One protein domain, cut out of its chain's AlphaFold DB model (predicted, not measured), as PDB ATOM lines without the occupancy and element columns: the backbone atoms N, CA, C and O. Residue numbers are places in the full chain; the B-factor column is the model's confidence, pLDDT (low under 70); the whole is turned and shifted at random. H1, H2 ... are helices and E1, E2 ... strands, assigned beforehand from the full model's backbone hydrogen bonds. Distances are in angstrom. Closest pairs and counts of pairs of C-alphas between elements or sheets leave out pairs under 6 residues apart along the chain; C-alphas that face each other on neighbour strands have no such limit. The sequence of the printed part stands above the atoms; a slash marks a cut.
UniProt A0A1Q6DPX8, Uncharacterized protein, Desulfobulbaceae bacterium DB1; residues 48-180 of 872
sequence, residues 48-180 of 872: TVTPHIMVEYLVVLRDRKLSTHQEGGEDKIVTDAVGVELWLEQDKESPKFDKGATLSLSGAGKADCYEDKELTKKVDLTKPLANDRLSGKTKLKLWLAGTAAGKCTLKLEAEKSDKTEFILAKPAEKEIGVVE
ATOM      1  N   THR A  48     139.872 211.591 158.651       91.25
ATOM      2  CA  THR A  48     140.542 210.920 159.767       91.25
ATOM      3  C   THR A  48     141.684 211.789 160.281       91.25
ATOM      4  O   THR A  48     142.645 212.055 159.561       91.25
ATOM      5  N   VAL A  49     141.593 212.208 161.542       92.88
ATOM      6  CA  VAL A  49     142.614 212.993 162.245       92.88
ATOM      7  C   VAL A  49     143.442 212.047 163.108       92.88
ATOM      8  O   VAL A  49     142.943 211.494 164.092       92.88
ATOM      9  N   THR A  50     144.705 211.855 162.743       94.94
ATOM     10  CA  THR A  50     145.627 210.926 163.409       94.94
ATOM     11  C   THR A  50     146.680 211.704 164.199       94.94
ATOM     12  O   THR A  50     147.459 212.445 163.600       94.94
ATOM     13  N   PRO A  51     146.733 211.582 165.538       96.31
ATOM     14  CA  PRO A  51     147.830 212.139 166.320       96.31
ATOM     15  C   PRO A  51     149.132 211.372 166.084       96.31
ATOM     16  O   PRO A  51     149.118 210.157 165.894       96.31
ATOM     17  N   HIS A  52     150.271 212.060 166.172       95.69
ATOM     18  CA  HIS A  52     151.598 211.451 166.087       95.69
ATOM     19  C   HIS A  52     152.570 212.044 167.115       95.69
ATOM     20  O   HIS A  52     152.603 213.254 167.342       95.69
ATOM     21  N   ILE A  53     153.412 211.176 167.687       96.19
ATOM     22  CA  ILE A  53     154.539 211.535 168.559       96.19
ATOM     23  C   ILE A  53     155.818 210.941 167.967       96.19
ATOM     24  O   ILE A  53     155.915 209.728 167.774       96.19
ATOM     25  N   MET A  54     156.838 211.774 167.771       94.62
ATOM     26  CA  MET A  54     158.199 211.338 167.465       94.62
ATOM     27  C   MET A  54     159.174 211.954 168.466       94.62
ATOM     28  O   MET A  54     159.303 213.170 168.541       94.62
ATOM     29  N   VAL A  55     159.884 211.123 169.228       94.31
ATOM     30  CA  VAL A  55     160.897 211.569 170.200       94.31
ATOM     31  C   VAL A  55     162.305 211.487 169.611       94.31
ATOM     32  O   VAL A  55     162.611 210.586 168.831       94.31
ATOM     33  N   GLU A  56     163.180 212.415 169.995       95.06
ATOM     34  CA  GLU A  56     164.599 212.398 169.623       95.06
ATOM     35  C   GLU A  56     165.327 211.223 170.288       95.06
ATOM     36  O   GLU A  56     166.180 210.603 169.659       95.06
ATOM     37  N   TYR A  57     164.963 210.891 171.529       96.12
ATOM     38  CA  TYR A  57     165.428 209.730 172.288       96.12
ATOM     39  C   TYR A  57     164.251 209.122 173.050       96.12
ATOM     40  O   TYR A  57     163.391 209.846 173.544       96.12
ATOM     41  N   LEU A  58     164.248 207.799 173.216       95.62
ATOM     42  CA  LEU A  58     163.332 207.122 174.143       95.62
ATOM     43  C   LEU A  58     163.691 207.395 175.616       95.62
ATOM     44  O   LEU A  58     162.901 207.119 176.510       95.62
ATOM     45  N   VAL A  59     164.891 207.910 175.883       95.88
ATOM     46  CA  VAL A  59     165.425 208.131 177.227       95.88
ATOM     47  C   VAL A  59     165.720 209.615 177.419       95.88
ATOM     48  O   VAL A  59     166.454 210.208 176.632       95.88
ATOM     49  N   VAL A  60     165.151 210.192 178.474       96.56
ATOM     50  CA  VAL A  60     165.349 211.570 178.933       96.56
ATOM     51  C   VAL A  60     166.254 211.540 180.161       96.56
ATOM     52  O   VAL A  60     166.068 210.719 181.059       96.56
ATOM     53  N   LEU A  61     167.238 212.433 180.216       96.94
ATOM     54  CA  LEU A  61     168.117 212.552 181.376       96.94
ATOM     55  C   LEU A  61     167.409 213.341 182.490       96.94
ATOM     56  O   LEU A  61     166.830 214.401 182.237       96.94
ATOM     57  N   ARG A  62     167.453 212.825 183.721       96.25
ATOM     58  CA  ARG A  62     167.049 213.545 184.936       96.25
ATOM     59  C   ARG A  62     168.068 214.649 185.225       96.25
ATOM     60  O   ARG A  62     169.245 214.342 185.402       96.25
ATOM     61  N   ASP A  63     167.619 215.894 185.365       93.69
ATOM     62  CA  ASP A  63     168.461 216.947 185.934       93.69
ATOM     63  C   ASP A  63     168.659 216.714 187.439       93.69
ATOM     64  O   ASP A  63     167.707 216.603 188.223       93.69
ATOM     65  N   ARG A  64     169.927 216.650 187.839       94.00
ATOM     66  CA  ARG A  64     170.363 216.510 189.234       94.00
ATOM     67  C   ARG A  64     170.733 217.840 189.889       94.00
ATOM     68  O   ARG A  64     171.158 217.852 191.039       94.00
ATOM     69  N   LYS A  65     170.542 218.961 189.187       93.69
ATOM     70  CA  LYS A  65     170.692 220.336 189.690       93.69
ATOM     71  C   LYS A  65     172.107 220.683 190.161       93.69
ATOM     72  O   LYS A  65     172.288 221.606 190.950       93.69
ATOM     73  N   LEU A  66     173.129 220.008 189.629       95.56
ATOM     74  CA  LEU A  66     174.550 220.246 189.942       95.56
ATOM     75  C   LEU A  66     174.991 221.696 189.656       95.56
ATOM     76  O   LEU A  66     175.876 222.234 190.321       95.56
ATOM     77  N   SER A  67     174.316 222.364 188.717       94.50
ATOM     78  CA  SER A  67     174.444 223.796 188.421       94.50
ATOM     79  C   SER A  67     174.137 224.717 189.616       94.50
ATOM     80  O   SER A  67     174.636 225.845 189.666       94.50
ATOM     81  N   THR A  68     173.383 224.246 190.616       95.06
ATOM     82  CA  THR A  68     173.134 224.975 191.876       95.06
ATOM     83  C   THR A  68     174.353 224.999 192.802       95.06
ATOM     84  O   THR A  68     174.491 225.923 193.599       95.06
ATOM     85  N   HIS A  69     175.280 224.044 192.664       96.25
ATOM     86  CA  HIS A  69     176.544 224.031 193.407       96.25
ATOM     87  C   HIS A  69     177.639 224.881 192.741       96.25
ATOM     88  O   HIS A  69     178.633 225.198 193.391       96.25
ATOM     89  N   GLN A  70     177.475 225.267 191.470       94.38
ATOM     90  CA  GLN A  70     178.399 226.170 190.778       94.38
ATOM     91  C   GLN A  70     178.417 227.570 191.399       94.38
ATOM     92  O   GLN A  70     177.375 228.095 191.798       94.38
ATOM     93  N   GLU A  71     179.583 228.211 191.366       90.62
ATOM     94  CA  GLU A  71     179.788 229.577 191.856       90.62
ATOM     95  C   GLU A  71     178.925 230.610 191.096       90.62
ATOM     96  O   GLU A  71     178.386 230.355 190.008       90.62
ATOM     97  N   GLY A  72     178.731 231.779 191.714       85.88
ATOM     98  CA  GLY A  72     178.017 232.902 191.106       85.88
ATOM     99  C   GLY A  72     178.860 233.544 190.006       85.88
ATOM    100  O   GLY A  72     180.031 233.835 190.227       85.88
ATOM    101  N   GLY A  73     178.272 233.754 188.826       84.94
ATOM    102  CA  GLY A  73     178.984 234.268 187.649       84.94
ATOM    103  C   GLY A  73     179.629 233.198 186.757       84.94
ATOM    104  O   GLY A  73     180.201 233.548 185.732       84.94
ATOM    105  N   GLU A  74     179.519 231.906 187.089       89.81
ATOM    106  CA  GLU A  74     179.814 230.831 186.132       89.81
ATOM    107  C   GLU A  74     178.620 230.545 185.206       89.81
ATOM    108  O   GLU A  74     177.482 230.446 185.679       89.81
ATOM    109  N   ASP A  75     178.898 230.275 183.925       90.38
ATOM    110  CA  ASP A  75     177.934 229.678 182.993       90.38
ATOM    111  C   ASP A  75     177.385 228.361 183.561       90.38
ATOM    112  O   ASP A  75     178.141 227.462 183.956       90.38
ATOM    113  N   LYS A  76     176.057 228.233 183.627       92.56
ATOM    114  CA  LYS A  76     175.409 227.098 184.292       92.56
ATOM    115  C   LYS A  76     175.359 225.865 183.389       92.56
ATOM    116  O   LYS A  76     174.748 225.860 182.326       92.56
ATOM    117  N   ILE A  77     175.988 224.791 183.857       93.50
ATOM    118  CA  ILE A  77     176.084 223.498 183.182       93.50
ATOM    119  C   ILE A  77     174.803 222.706 183.477       93.50
ATOM    120  O   ILE A  77     174.722 221.965 184.460       93.50
ATOM    121  N   VAL A  78     173.793 222.900 182.631       93.38
ATOM    122  CA  VAL A  78     172.501 222.199 182.684       93.38
ATOM    123  C   VAL A  78     172.514 220.905 181.863       93.38
ATOM    124  O   VAL A  78     173.278 220.767 180.905       93.38
ATOM    125  N   THR A  79     171.669 219.948 182.242       95.50
ATOM    126  CA  THR A  79     171.438 218.695 181.506       95.50
ATOM    127  C   THR A  79     170.734 218.963 180.167       95.50
ATOM    128  O   THR A  79     169.759 219.712 180.127       95.50
ATOM    129  N   ASP A  80     171.197 218.359 179.064       95.75
ATOM    130  CA  ASP A  80     170.550 218.532 177.751       95.75
ATOM    131  C   ASP A  80     169.142 217.910 177.717       95.75
ATOM    132  O   ASP A  80     168.967 216.709 177.941       95.75
ATOM    133  N   ALA A  81     168.153 218.707 177.308       95.69
ATOM    134  CA  ALA A  81     166.796 218.240 177.049       95.69
ATOM    135  C   ALA A  81     166.668 217.430 175.744       95.69
ATOM    136  O   ALA A  81     167.438 217.583 174.786       95.69
ATOM    137  N   VAL A  82     165.646 216.574 175.691       95.88
ATOM    138  CA  VAL A  82     165.327 215.691 174.558       95.88
ATOM    139  C   VAL A  82     164.221 216.307 173.709       95.88
ATOM    140  O   VAL A  82     163.164 216.645 174.233       95.88
ATOM    141  N   GLY A  83     164.434 216.441 172.400       95.75
ATOM    142  CA  GLY A  83     163.403 216.951 171.498       95.75
ATOM    143  C   GLY A  83     162.226 215.983 171.339       95.75
ATOM    144  O   GLY A  83     162.406 214.765 171.288       95.75
ATOM    145  N   VAL A  84     161.020 216.519 171.189       96.06
ATOM    146  CA  VAL A  84     159.828 215.788 170.740       96.06
ATOM    147  C   VAL A  84     159.127 216.588 169.645       96.06
ATOM    148  O   VAL A  84     159.021 217.807 169.730       96.06
ATOM    149  N   GLU A  85     158.676 215.904 168.598       96.06
ATOM    150  CA  GLU A  85     157.874 216.461 167.510       96.06
ATOM    151  C   GLU A  85     156.472 215.855 167.547       96.06
ATOM    152  O   GLU A  85     156.305 214.635 167.644       96.06
ATOM    153  N   LEU A  86     155.474 216.734 167.481       96.44
ATOM    154  CA  LEU A  86     154.053 216.446 167.633       96.44
ATOM    155  C   LEU A  86     153.310 216.989 166.411       96.44
ATOM    156  O   LEU A  86     153.554 218.124 165.996       96.44
ATOM    157  N   TRP A  87     152.407 216.199 165.834       96.12
ATOM    158  CA  TRP A  87     151.518 216.666 164.767       96.12
ATOM    159  C   TRP A  87     150.193 215.901 164.750       96.12
ATOM    160  O   TRP A  87     150.073 214.814 165.319       96.12
ATOM    161  N   LEU A  88     149.206 216.502 164.093       94.81
ATOM    162  CA  LEU A  88     147.944 215.894 163.701       94.81
ATOM    163  C   LEU A  88     147.960 215.742 162.177       94.81
ATOM    164  O   LEU A  88     147.952 216.731 161.439       94.81
ATOM    165  N   GLU A  89     148.021 214.504 161.712       93.81
ATOM    166  CA  GLU A  89     147.930 214.164 160.296       93.81
ATOM    167  C   GLU A  89     146.457 214.023 159.900       93.81
ATOM    168  O   GLU A  89     145.646 213.517 160.674       93.81
ATOM    169  N   GLN A  90     146.100 214.498 158.708       91.44
ATOM    170  CA  GLN A  90     144.759 214.355 158.147       91.44
ATOM    171  C   GLN A  90     144.856 213.565 156.844       91.44
ATOM    172  O   GLN A  90     145.691 213.893 156.000       91.44
ATOM    173  N   ASP A  91     143.976 212.586 156.645       90.00
ATOM    174  CA  ASP A  91     143.837 211.883 155.357       90.00
ATOM    175  C   ASP A  91     143.354 212.803 154.213       90.00
ATOM    176  O   ASP A  91     143.566 212.502 153.038       90.00
ATOM    177  N   LYS A  92     142.748 213.949 154.554       87.88
ATOM    178  CA  LYS A  92     142.326 215.016 153.635       87.88
ATOM    179  C   LYS A  92     142.694 216.389 154.195       87.88
ATOM    180  O   LYS A  92     142.369 216.712 155.335       87.88
ATOM    181  N   GLU A  93     143.340 217.222 153.379       81.69
ATOM    182  CA  GLU A  93     143.912 218.511 153.817       81.69
ATOM    183  C   GLU A  93     142.877 219.623 154.083       81.69
ATOM    184  O   GLU A  93     143.229 220.653 154.660       81.69
ATOM    185  N   SER A  94     141.617 219.446 153.669       83.62
ATOM    186  CA  SER A  94     140.561 220.456 153.809       83.62
ATOM    187  C   SER A  94     139.187 219.822 154.093       83.62
ATOM    188  O   SER A  94     138.839 218.863 153.402       83.62
ATOM    189  N   PRO A  95     138.383 220.368 155.034       85.94
ATOM    190  CA  PRO A  95     138.737 221.433 155.977       85.94
ATOM    191  C   PRO A  95     139.896 221.063 156.920       85.94
ATOM    192  O   PRO A  95     140.073 219.911 157.313       85.94
ATOM    193  N   LYS A  96     140.690 222.069 157.306       88.19
ATOM    194  CA  LYS A  96     141.713 221.933 158.354       88.19
ATOM    195  C   LYS A  96     141.033 221.677 159.704       88.19
ATOM    196  O   LYS A  96     140.020 222.310 160.010       88.19
ATOM    197  N   PHE A  97     141.598 220.774 160.499       91.12
ATOM    198  CA  PHE A  97     141.096 220.435 161.827       91.12
ATOM    199  C   PHE A  97     141.045 221.659 162.753       91.12
ATOM    200  O   PHE A  97     141.967 222.478 162.778       91.12
ATOM    201  N   ASP A  98     139.948 221.805 163.495       89.44
ATOM    202  CA  ASP A  98     139.557 223.058 164.152       89.44
ATOM    203  C   ASP A  98     139.655 223.047 165.685       89.44
ATOM    204  O   ASP A  98     139.285 224.030 166.327       89.44
ATOM    205  N   LYS A  99     140.180 221.966 166.266       93.69
ATOM    206  CA  LYS A  99     140.494 221.841 167.697       93.69
ATOM    207  C   LYS A  99     141.962 221.460 167.897       93.69
ATOM    208  O   LYS A  99     142.638 221.053 166.950       93.69
ATOM    209  N   GLY A 100     142.478 221.641 169.107       92.94
ATOM    210  CA  GLY A 100     143.863 221.340 169.450       92.94
ATOM    211  C   GLY A 100     144.118 219.859 169.731       92.94
ATOM    212  O   GLY A 100     143.359 218.968 169.340       92.94
ATOM    213  N   ALA A 101     145.205 219.595 170.451       95.00
ATOM    214  CA  ALA A 101     145.454 218.299 171.071       95.00
ATOM    215  C   ALA A 101     146.062 218.463 172.465       95.00
ATOM    216  O   ALA A 101     146.944 219.295 172.680       95.00
ATOM    217  N   THR A 102     145.636 217.631 173.407       95.81
ATOM    218  CA  THR A 102     146.209 217.588 174.754       95.81
ATOM    219  C   THR A 102     147.428 216.674 174.756       95.81
ATOM    220  O   THR A 102     147.331 215.492 174.412       95.81
ATOM    221  N   LEU A 103     148.579 217.214 175.162       96.12
ATOM    222  CA  LEU A 103     149.776 216.437 175.478       96.12
ATOM    223  C   LEU A 103     149.801 216.158 176.982       96.12
ATOM    224  O   LEU A 103     149.821 217.086 177.784       96.12
ATOM    225  N   SER A 104     149.851 214.886 177.365       94.94
ATOM    226  CA  SER A 104     149.908 214.460 178.766       94.94
ATOM    227  C   SER A 104     151.059 213.486 179.023       94.94
ATOM    228  O   SER A 104     151.545 212.818 178.108       94.94
ATOM    229  N   LEU A 105     151.509 213.432 180.281       94.44
ATOM    230  CA  LEU A 105     152.609 212.583 180.740       94.44
ATOM    231  C   LEU A 105     152.156 211.757 181.954       94.44
ATOM    232  O   LEU A 105     151.867 212.316 183.016       94.44
ATOM    233  N   SER A 106     152.089 210.434 181.815       93.94
ATOM    234  CA  SER A 106     151.586 209.516 182.852       93.94
ATOM    235  C   SER A 106     152.637 208.480 183.271       93.94
ATOM    236  O   SER A 106     153.559 208.182 182.519       93.94
ATOM    237  N   GLY A 107     152.527 207.934 184.486       94.00
ATOM    238  CA  GLY A 107     153.512 207.002 185.061       94.00
ATOM    239  C   GLY A 107     154.421 207.631 186.124       94.00
ATOM    240  O   GLY A 107     154.146 208.730 186.618       94.00
ATOM    241  N   ALA A 108     155.480 206.914 186.509       93.62
ATOM    242  CA  ALA A 108     156.378 207.297 187.602       93.62
ATOM    243  C   ALA A 108     157.357 208.407 187.194       93.62
ATOM    244  O   ALA A 108     157.506 209.390 187.919       93.62
ATOM    245  N   GLY A 109     157.964 208.280 186.008       95.00
ATOM    246  CA  GLY A 109     158.877 209.285 185.465       95.00
ATOM    247  C   GLY A 109     158.180 210.623 185.239       95.00
ATOM    248  O   GLY A 109     157.038 210.667 184.772       95.00
ATOM    249  N   LYS A 110     158.866 211.725 185.554       95.44
ATOM    250  CA  LYS A 110     158.375 213.093 185.331       95.44
ATOM    251  C   LYS A 110     159.368 213.870 184.485       95.44
ATOM    252  O   LYS A 110     160.572 213.821 184.735       95.44
ATOM    253  N   ALA A 111     158.848 214.603 183.511       95.75
ATOM    254  CA  ALA A 111     159.595 215.559 182.715       95.75
ATOM    255  C   ALA A 111     158.762 216.832 182.545       95.75
ATOM    256  O   ALA A 111     157.548 216.758 182.349       95.75
ATOM    257  N   ASP A 112     159.425 217.979 182.613       95.62
ATOM    258  CA  ASP A 112     158.857 219.259 182.204       95.62
ATOM    259  C   ASP A 112     159.043 219.444 180.691       95.62
ATOM    260  O   ASP A 112     160.002 218.935 180.106       95.62
ATOM    261  N   CYS A 113     158.117 220.164 180.056       96.00
ATOM    262  CA  CYS A 113     158.087 220.383 178.612       96.00
ATOM    263  C   CYS A 113     158.275 221.875 178.294       96.00
ATOM    264  O   CYS A 113     157.693 222.717 178.980       96.00
ATOM    265  N   TYR A 114     159.069 222.202 177.274       97.06
ATOM    266  CA  TYR A 114     159.481 223.570 176.928       97.06
ATOM    267  C   TYR A 114     159.375 223.843 175.423       97.06
ATOM    268  O   TYR A 114     159.505 222.926 174.612       97.06
ATOM    269  N   GLU A 115     159.154 225.100 175.035       95.06
ATOM    270  CA  GLU A 115     159.118 225.510 173.618       95.06
ATOM    271  C   GLU A 115     160.517 225.711 173.009       95.06
ATOM    272  O   GLU A 115     160.704 225.579 171.801       95.06
ATOM    273  N   ASP A 116     161.503 226.025 173.845       94.00
ATOM    274  CA  ASP A 116     162.888 226.349 173.501       94.00
ATOM    275  C   ASP A 116     163.876 225.325 174.087       94.00
ATOM    276  O   ASP A 116     163.567 224.634 175.061       94.00
ATOM    277  N   LYS A 117     165.072 225.206 173.494       90.62
ATOM    278  CA  LYS A 117     166.083 224.228 173.947       90.62
ATOM    279  C   LYS A 117     166.757 224.690 175.247       90.62
ATOM    280  O   LYS A 117     167.286 223.885 176.010       90.62
ATOM    281  N   GLU A 118     166.723 225.994 175.478       89.56
ATOM    282  CA  GLU A 118     167.321 226.739 176.580       89.56
ATOM    283  C   GLU A 118     166.467 226.672 177.866       89.56
ATOM    284  O   GLU A 118     166.907 227.124 178.923       89.56
ATOM    285  N   LEU A 119     165.287 226.039 177.791       92.69
ATOM    286  CA  LEU A 119     164.367 225.732 178.896       92.69
ATOM    287  C   LEU A 119     163.800 226.971 179.614       92.69
ATOM    288  O   LEU A 119     163.528 226.951 180.816       92.69
ATOM    289  N   THR A 120     163.587 228.052 178.865       92.94
ATOM    290  CA  THR A 120     163.076 229.335 179.372       92.94
ATOM    291  C   THR A 120     161.549 229.456 179.301       92.94
ATOM    292  O   THR A 120     160.953 230.136 180.137       92.94
ATOM    293  N   LYS A 121     160.886 228.776 178.354       95.19
ATOM    294  CA  LYS A 121     159.431 228.838 178.117       95.19
ATOM    295  C   LYS A 121     158.766 227.496 178.406       95.19
ATOM    296  O   LYS A 121     158.608 226.657 177.518       95.19
ATOM    297  N   LYS A 122     158.372 227.288 179.663       95.81
ATOM    298  CA  LYS A 122     157.667 226.073 180.094       95.81
ATOM    299  C   LYS A 122     156.251 226.009 179.508       95.81
ATOM    300  O   LYS A 122     155.490 226.968 179.608       95.81
ATOM    301  N   VAL A 123     155.894 224.858 178.947       94.50
ATOM    302  CA  VAL A 123     154.564 224.551 178.408       94.50
ATOM    303  C   VAL A 123     153.630 224.114 179.536       94.50
ATOM    304  O   VAL A 123     153.961 223.238 180.338       94.50
ATOM    305  N   ASP A 124     152.437 224.698 179.568       93.56
ATOM    306  CA  ASP A 124     151.368 224.307 180.482       93.56
ATOM    307  C   ASP A 124     150.585 223.108 179.925       93.56
ATOM    308  O   ASP A 124     149.657 223.264 179.134       93.56
ATOM    309  N   LEU A 125     150.958 221.901 180.361       92.19
ATOM    310  CA  LEU A 125     150.322 220.642 179.954       92.19
ATOM    311  C   LEU A 125     148.883 220.458 180.485       92.19
ATOM    312  O   LEU A 125     148.260 219.439 180.199       92.19
ATOM    313  N   THR A 126     148.335 221.413 181.249       89.50
ATOM    314  CA  THR A 126     146.899 221.422 181.594       89.50
ATOM    315  C   THR A 126     146.027 222.024 180.489       89.50
ATOM    316  O   THR A 126     144.802 221.921 180.556       89.50
ATOM    317  N   LYS A 127     146.639 222.637 179.465       91.56
ATOM    318  CA  LYS A 127     145.954 223.296 178.347       91.56
ATOM    319  C   LYS A 127     146.199 222.559 177.020       91.56
ATOM    320  O   LYS A 127     147.303 222.055 176.802       91.56
ATOM    321  N   PRO A 128     145.214 222.527 176.102       92.19
ATOM    322  CA  PRO A 128     145.414 222.008 174.753       92.19
ATOM    323  C   PRO A 128     146.484 222.789 173.981       92.19
ATOM    324  O   PRO A 128     146.579 224.016 174.065       92.19
ATOM    325  N   LEU A 129     147.263 222.075 173.175       94.44
ATOM    326  CA  LEU A 129     148.176 222.650 172.192       94.44
ATOM    327  C   LEU A 129     147.368 223.103 170.968       94.44
ATOM    328  O   LEU A 129     146.588 222.323 170.420       94.44
ATOM    329  N   ALA A 130     147.559 224.353 170.540       92.31
ATOM    330  CA  ALA A 130     146.752 224.979 169.492       92.31
ATOM    331  C   ALA A 130     146.843 224.266 168.123       92.31
ATOM    332  O   ALA A 130     147.881 223.717 167.739       92.31
ATOM    333  N   ASN A 131     145.730 224.272 167.383       89.38
ATOM    334  CA  ASN A 131     145.544 223.483 166.161       89.38
ATOM    335  C   ASN A 131     146.422 223.955 164.992       89.38
ATOM    336  O   ASN A 131     146.915 223.142 164.207       89.38
ATOM    337  N   ASP A 132     146.645 225.261 164.883       89.31
ATOM    338  CA  ASP A 132     147.498 225.916 163.894       89.31
ATOM    339  C   ASP A 132     148.952 225.418 163.946       89.31
ATOM    340  O   ASP A 132     149.552 225.172 162.895       89.31
ATOM    341  N   ARG A 133     149.465 225.177 165.161       90.31
ATOM    342  CA  ARG A 133     150.810 224.652 165.455       90.31
ATOM    343  C   ARG A 133     150.968 223.154 165.171       90.31
ATOM    344  O   ARG A 133     152.099 222.688 165.075       90.31
ATOM    345  N   LEU A 134     149.868 222.406 165.058       90.69
ATOM    346  CA  LEU A 134     149.871 220.937 164.983       90.69
ATOM    347  C   LEU A 134     149.349 220.341 163.671       90.69
ATOM    348  O   LEU A 134     149.638 219.182 163.395       90.69
ATOM    349  N   SER A 135     148.551 221.074 162.894       85.12
ATOM    350  CA  SER A 135     147.835 220.535 161.727       85.12
ATOM    351  C   SER A 135     148.126 221.323 160.449       85.12
ATOM    352  O   SER A 135     148.557 222.478 160.489       85.12
ATOM    353  N   GLY A 136     147.880 220.707 159.288       77.12
ATOM    354  CA  GLY A 136     148.223 221.283 157.982       77.12
ATOM    355  C   GLY A 136     149.728 221.238 157.691       77.12
ATOM    356  O   GLY A 136     150.315 222.257 157.348       77.12
ATOM    357  N   LYS A 137     150.347 220.059 157.862       79.62
ATOM    358  CA  LYS A 137     151.785 219.761 157.660       79.62
ATOM    359  C   LYS A 137     152.767 220.435 158.641       79.62
ATOM    360  O   LYS A 137     153.933 220.048 158.666       79.62
ATOM    361  N   THR A 138     152.318 221.357 159.494       86.31
ATOM    362  CA  THR A 138     153.106 221.874 160.628       86.31
ATOM    363  C   THR A 138     153.428 220.759 161.629       86.31
ATOM    364  O   THR A 138     152.545 219.984 161.993       86.31
ATOM    365  N   LYS A 139     154.671 220.708 162.123       93.06
ATOM    366  CA  LYS A 139     155.061 219.888 163.281       93.06
ATOM    367  C   LYS A 139     155.493 220.793 164.425       93.06
ATOM    368  O   LYS A 139     156.426 221.581 164.264       93.06
ATOM    369  N   LEU A 140     154.858 220.660 165.583       95.06
ATOM    370  CA  LEU A 140     155.272 221.362 166.791       95.06
ATOM    371  C   LEU A 140     156.455 220.625 167.419       95.06
ATOM    372  O   LEU A 140     156.328 219.461 167.799       95.06
ATOM    373  N   LYS A 141     157.593 221.309 167.552       95.44
ATOM    374  CA  LYS A 141     158.754 220.813 168.291       95.44
ATOM    375  C   LYS A 141     158.777 221.390 169.702       95.44
ATOM    376  O   LYS A 141     158.669 222.601 169.855       95.44
ATOM    377  N   LEU A 142     158.941 220.522 170.697       96.50
ATOM    378  CA  LEU A 142     159.104 220.854 172.115       96.50
ATOM    379  C   LEU A 142     160.332 220.123 172.686       96.50
ATOM    380  O   LEU A 142     160.893 219.234 172.039       96.50
ATOM    381  N   TRP A 143     160.734 220.470 173.908       96.88
ATOM    382  CA  TRP A 143     161.897 219.908 174.600       96.88
ATOM    383  C   TRP A 143     161.523 219.371 175.984       96.88
ATOM    384  O   TRP A 143     160.889 220.064 176.776       96.88
ATOM    385  N   LEU A 144     161.920 218.131 176.274       96.44
ATOM    386  CA  LEU A 144     161.644 217.416 177.520       96.44
ATOM    387  C   LEU A 144     162.870 217.439 178.440       96.44
ATOM    388  O   LEU A 144     163.932 216.932 178.062       96.44
ATOM    389  N   ALA A 145     162.712 217.960 179.656       96.31
ATOM    390  CA  ALA A 145     163.733 217.960 180.705       96.31
ATOM    391  C   ALA A 145     163.279 217.091 181.889       96.31
ATOM    392  O   ALA A 145     162.216 217.326 182.463       96.31
ATOM    393  N   GLY A 146     164.052 216.062 182.248       95.94
ATOM    394  CA  GLY A 146     163.663 215.090 183.273       95.94
ATOM    395  C   GLY A 146     163.727 215.666 184.689       95.94
ATOM    396  O   GLY A 146     164.778 216.125 185.124       95.94
ATOM    397  N   THR A 147     162.625 215.597 185.436       94.81
ATOM    398  CA  THR A 147     162.502 216.143 186.800       94.81
ATOM    399  C   THR A 147     162.419 215.066 187.885       94.81
ATOM    400  O   THR A 147     162.874 215.302 189.004       94.81
ATOM    401  N   ALA A 148     161.923 213.864 187.565       95.81
ATOM    402  CA  ALA A 148     161.977 212.693 188.445       95.81
ATOM    403  C   ALA A 148     162.189 211.406 187.637       95.81
ATOM    404  O   ALA A 148     161.560 211.222 186.594       95.81
ATOM    405  N   ALA A 149     163.068 210.524 188.122       96.31
ATOM    406  CA  ALA A 149     163.381 209.262 187.456       96.31
ATOM    407  C   ALA A 149     162.198 208.279 187.483       96.31
ATOM    408  O   ALA A 149     161.400 208.268 188.419       96.31
ATOM    409  N   GLY A 150     162.096 207.454 186.443       96.69
ATOM    410  CA  GLY A 150     161.028 206.481 186.261       96.69
ATOM    411  C   GLY A 150     160.622 206.323 184.799       96.69
ATOM    412  O   GLY A 150     160.899 207.177 183.957       96.69
ATOM    413  N   LYS A 151     159.908 205.240 184.498       96.00
ATOM    414  CA  LYS A 151     159.232 205.049 183.210       96.00
ATOM    415  C   LYS A 151     157.943 205.883 183.146       96.00
ATOM    416  O   LYS A 151     157.242 206.014 184.158       96.00
ATOM    417  N   CYS A 152     157.633 206.449 181.983       95.75
ATOM    418  CA  CYS A 152     156.403 207.203 181.734       95.75
ATOM    419  C   CYS A 152     155.963 207.153 180.261       95.75
ATOM    420  O   CYS A 152     156.745 206.825 179.372       95.75
ATOM    421  N   THR A 153     154.700 207.483 180.001       96.56
ATOM    422  CA  THR A 153     154.108 207.515 178.658       96.56
ATOM    423  C   THR A 153     153.762 208.952 178.288       96.56
ATOM    424  O   THR A 153     153.022 209.615 179.018       96.56
ATOM    425  N   LEU A 154     154.264 209.430 177.144       96.31
ATOM    426  CA  LEU A 154     153.674 210.581 176.456       96.31
ATOM    427  C   LEU A 154     152.396 210.116 175.761       96.31
ATOM    428  O   LEU A 154     152.449 209.151 174.997       96.31
ATOM    429  N   LYS A 155     151.292 210.836 175.956       97.19
ATOM    430  CA  LYS A 155     150.043 210.653 175.208       97.19
ATOM    431  C   LYS A 155     149.642 211.969 174.540       97.19
ATOM    432  O   LYS A 155     149.555 212.991 175.220       97.19
ATOM    433  N   LEU A 156     149.389 211.932 173.232       97.12
ATOM    434  CA  LEU A 156     148.863 213.044 172.436       97.12
ATOM    435  C   LEU A 156     147.467 212.671 171.933       97.12
ATOM    436  O   LEU A 156     147.304 211.738 171.143       97.12
ATOM    437  N   GLU A 157     146.466 213.405 172.400       96.19
ATOM    438  CA  GLU A 157     145.048 213.132 172.167       96.19
ATOM    439  C   GLU A 157     144.398 214.357 171.522       96.19
ATOM    440  O   GLU A 157     144.387 215.436 172.112       96.19
ATOM    441  N   ALA A 158     143.907 214.208 170.289       94.19
ATOM    442  CA  ALA A 158     143.192 215.276 169.597       94.19
ATOM    443  C   ALA A 158     141.894 215.615 170.347       94.19
ATOM    444  O   ALA A 158     141.183 214.726 170.815       94.19
ATOM    445  N   GLU A 159     141.585 216.903 170.464       93.88
ATOM    446  CA  GLU A 159     140.364 217.360 171.122       93.88
ATOM    447  C   GLU A 159     139.112 217.011 170.305       93.88
ATOM    448  O   GLU A 159     139.126 217.017 169.075       93.88
ATOM    449  N   LYS A 160     137.982 216.755 170.970       91.12
ATOM    450  CA  LYS A 160     136.728 216.470 170.266       91.12
ATOM    451  C   LYS A 160     136.239 217.708 169.500       91.12
ATOM    452  O   LYS A 160     135.930 218.731 170.109       91.12
ATOM    453  N   SER A 161     136.104 217.587 168.179       90.06
ATOM    454  CA  SER A 161     135.404 218.588 167.369       90.06
ATOM    455  C   SER A 161     133.884 218.414 167.436       90.06
ATOM    456  O   SER A 161     133.367 217.305 167.582       90.06
ATOM    457  N   ASP A 162     133.177 219.538 167.322       88.69
ATOM    458  CA  ASP A 162     131.719 219.602 167.192       88.69
ATOM    459  C   ASP A 162     131.273 219.332 165.740       88.69
ATOM    460  O   ASP A 162     130.106 219.039 165.475       88.69
ATOM    461  N   LYS A 163     132.219 219.404 164.794       86.62
ATOM    462  CA  LYS A 163     132.045 219.109 163.371       86.62
ATOM    463  C   LYS A 163     132.045 217.607 163.114       86.62
ATOM    464  O   LYS A 163     132.972 216.896 163.496       86.62
ATOM    465  N   THR A 164     131.009 217.120 162.434       84.00
ATOM    466  CA  THR A 164     130.797 215.674 162.258       84.00
ATOM    467  C   THR A 164     131.694 215.047 161.190       84.00
ATOM    468  O   THR A 164     131.811 213.823 161.149       84.00
ATOM    469  N   GLU A 165     132.303 215.845 160.314       89.06
ATOM    470  CA  GLU A 165     133.258 215.412 159.292       89.06
ATOM    471  C   GLU A 165     134.521 214.780 159.895       89.06
ATOM    472  O   GLU A 165     135.029 213.805 159.342       89.06
ATOM    473  N   PHE A 166     134.994 215.252 161.052       90.75
ATOM    474  CA  PHE A 166     136.218 214.736 161.662       90.75
ATOM    475  C   PHE A 166     135.983 213.436 162.444       90.75
ATOM    476  O   PHE A 166     135.158 213.367 163.356       90.75
ATOM    477  N   ILE A 167     136.768 212.409 162.119       90.25
ATOM    478  CA  ILE A 167     136.903 211.173 162.893       90.25
ATOM    479  C   ILE A 167     138.273 211.202 163.562       90.25
ATOM    480  O   ILE A 167     139.294 211.280 162.885       90.25
ATOM    481  N   LEU A 168     138.312 211.116 164.889       92.38
ATOM    482  CA  LEU A 168     139.575 211.030 165.616       92.38
ATOM    483  C   LEU A 168     140.074 209.583 165.624       92.38
ATOM    484  O   LEU A 168     139.331 208.664 165.980       92.38
ATOM    485  N   ALA A 169     141.337 209.379 165.253       93.56
ATOM    486  CA  ALA A 169     142.020 208.112 165.477       93.56
ATOM    487  C   ALA A 169     142.282 207.889 166.980       93.56
ATOM    488  O   ALA A 169     142.038 208.756 167.822       93.56
ATOM    489  N   LYS A 170     142.830 206.718 167.328       93.94
ATOM    490  CA  LYS A 170     143.335 206.487 168.689       93.94
ATOM    491  C   LYS A 170     144.442 207.507 169.023       93.94
ATOM    492  O   LYS A 170     145.208 207.859 168.125       93.94
ATOM    493  N   PRO A 171     144.563 207.943 170.290       95.94
ATOM    494  CA  PRO A 171     145.670 208.783 170.734       95.94
ATOM    495  C   PRO A 171     147.028 208.177 170.375       95.94
ATOM    496  O   PRO A 171     147.209 206.960 170.451       95.94
ATOM    497  N   ALA A 172     147.995 209.025 170.030       96.69
ATOM    498  CA  ALA A 172     149.374 208.576 169.921       96.69
ATOM    499  C   ALA A 172     149.946 208.401 171.324       96.69
ATOM    500  O   ALA A 172     149.857 209.312 172.146       96.69
ATOM    501  N   GLU A 173     150.574 207.256 171.574       96.75
ATOM    502  CA  GLU A 173     151.230 206.953 172.842       96.75
ATOM    503  C   GLU A 173     152.683 206.536 172.610       96.75
ATOM    504  O   GLU A 173     153.005 205.809 171.663       96.75
ATOM    505  N   LYS A 174     153.584 207.018 173.471       96.44
ATOM    506  CA  LYS A 174     155.007 206.683 173.417       96.44
ATOM    507  C   LYS A 174     155.584 206.491 174.815       96.44
ATOM    508  O   LYS A 174     155.711 207.446 175.576       96.44
ATOM    509  N   GLU A 175     155.966 205.252 175.121       96.62
ATOM    510  CA  GLU A 175     156.762 204.926 176.307       96.62
ATOM    511  C   GLU A 175     158.148 205.585 176.202       96.62
ATOM    512  O   GLU A 175     158.838 205.448 175.184       96.62
ATOM    513  N   ILE A 176     158.547 206.282 177.263       96.75
ATOM    514  CA  ILE A 176     159.887 206.825 177.476       96.75
ATOM    515  C   ILE A 176     160.381 206.503 178.895       96.75
ATOM    516  O   ILE A 176     159.612 206.141 179.789       96.75
ATOM    517  N   GLY A 177     161.684 206.652 179.111       96.75
ATOM    518  CA  GLY A 177     162.307 206.550 180.428       96.75
ATOM    519  C   GLY A 177     162.951 207.857 180.848       96.75
ATOM    520  O   GLY A 177     163.777 208.383 180.107       96.75
ATOM    521  N   VAL A 178     162.640 208.358 182.040       97.44
ATOM    522  CA  VAL A 178     163.455 209.386 182.694       97.44
ATOM    523  C   VAL A 178     164.495 208.662 183.546       97.44
ATOM    524  O   VAL A 178     164.144 208.012 184.531       97.44
ATOM    525  N   VAL A 179     165.770 208.735 183.163       96.56
ATOM    526  CA  VAL A 179     166.860 208.012 183.839       96.56
ATOM    527  C   VAL A 179     167.785 208.965 184.577       96.56
ATOM    528  O   VAL A 179     168.060 210.076 184.126       96.56
ATOM    529  N   GLU A 180     168.301 208.504 185.708       95.81
ATOM    530  CA  GLU A 180     169.318 209.212 186.471       95.81
ATOM    531  C   GLU A 180     170.695 208.630 186.160       95.81
ATOM    532  O   GLU A 180     170.919 207.434 186.336       95.81
TER     533      GLU A 180
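AT A GLANCE: This is residues 48 to 180 of the 872 residues of an uncharacterized protein of Desulfobulbaceae bacterium DB1 (UniProt A0A1Q6DPX8). Two strongly twisted sheets lie partly face to face as a long, loosely formed sandwich, a curled one of E5, E6, E3, E1 and E8 and a smaller one of E2, E9, E7 and E4. Short H1 sits beside the strands of the curled sheet, and at one end of the long axis residues 69 to 74 stick out. The printed part has 133 residues with nine named strands and one named helix, in the order E1 E2 E3 E4 E5 H1 E6 E7 E8 E9. Both sheets are mixed and the class is mostly strand, with 65 residues, under half, in named elements. The whole is only just compact, close to loose, with a radius of gyration of the C-alphas of 16.6 A and spans of 58 by 28 by 22 A.

IN THESE COORDINATES: E1, residues 48 to 55, begins at C-alpha 48 (140.542, 210.920, 159.767) and is 22.9 A long. E2 is residues 59 to 61. E3, residues 82 to 90, is 26.3 A long, from C-alpha 82 at (165.327, 215.691, 174.558). E4 is residues 101 to 107, E5 residues 110 to 114, and H1 residues 131 to 134. E6, residues 140 to 148, is 24.3 A long, and E7, residues 150 to 158, is 25.9 A long. E8 is residues 166 to 168. E9, residues 172 to 179, is 22.4 A long and ends at C-alpha 179 (166.860, 208.012, 183.839).

HOW THE PARTS SIT: In the curled sheet, order E5 E6 E3 E1 E8, E1 and E3 are antiparallel, with N 52 and O 87 2.9 A apart, within hydrogen-bond range. E1 pairs in staggered fashion, with E8 over residues 48 to 49, parallel, N 49 to O 167 at 2.8 A, and with E3 over residues 49 to 55. E6 is antiparallel to E3, N 84 to O 142 at 2.8 A, and to E5, N 112 to O 145 at 2.9 A. H1 is on this sheet, over none of its strands, at a height over the sheet of 4.3 A, only just above the sheet's level. It is too short for any O i to N i+4 pair. In the other sheet, order E2 E9 E7 E4, E2 and E9 are parallel, N 60 to O 177 at 2.8 A. E7 is antiparallel to E9, N 154 to O 174 at 2.9 A, and to E4, N 104 to O 155 at 2.9 A. Between the sheets, the closest C-alphas of E1 and E9 are those of His 52 and Ala 172, 5.3 A apart, and those of E6 and E9 are Gly 146 and Val 178, 5.7 A apart.

THE WHOLE: The C-alphas farthest apart are those of Glu 71 and Thr 164, 58.9 A. The links E2 to E3 and E5 to H1 are long, and residues 69 to 74 stand free. The printed part has no cut, and no printed residue is under 70 in pLDDT.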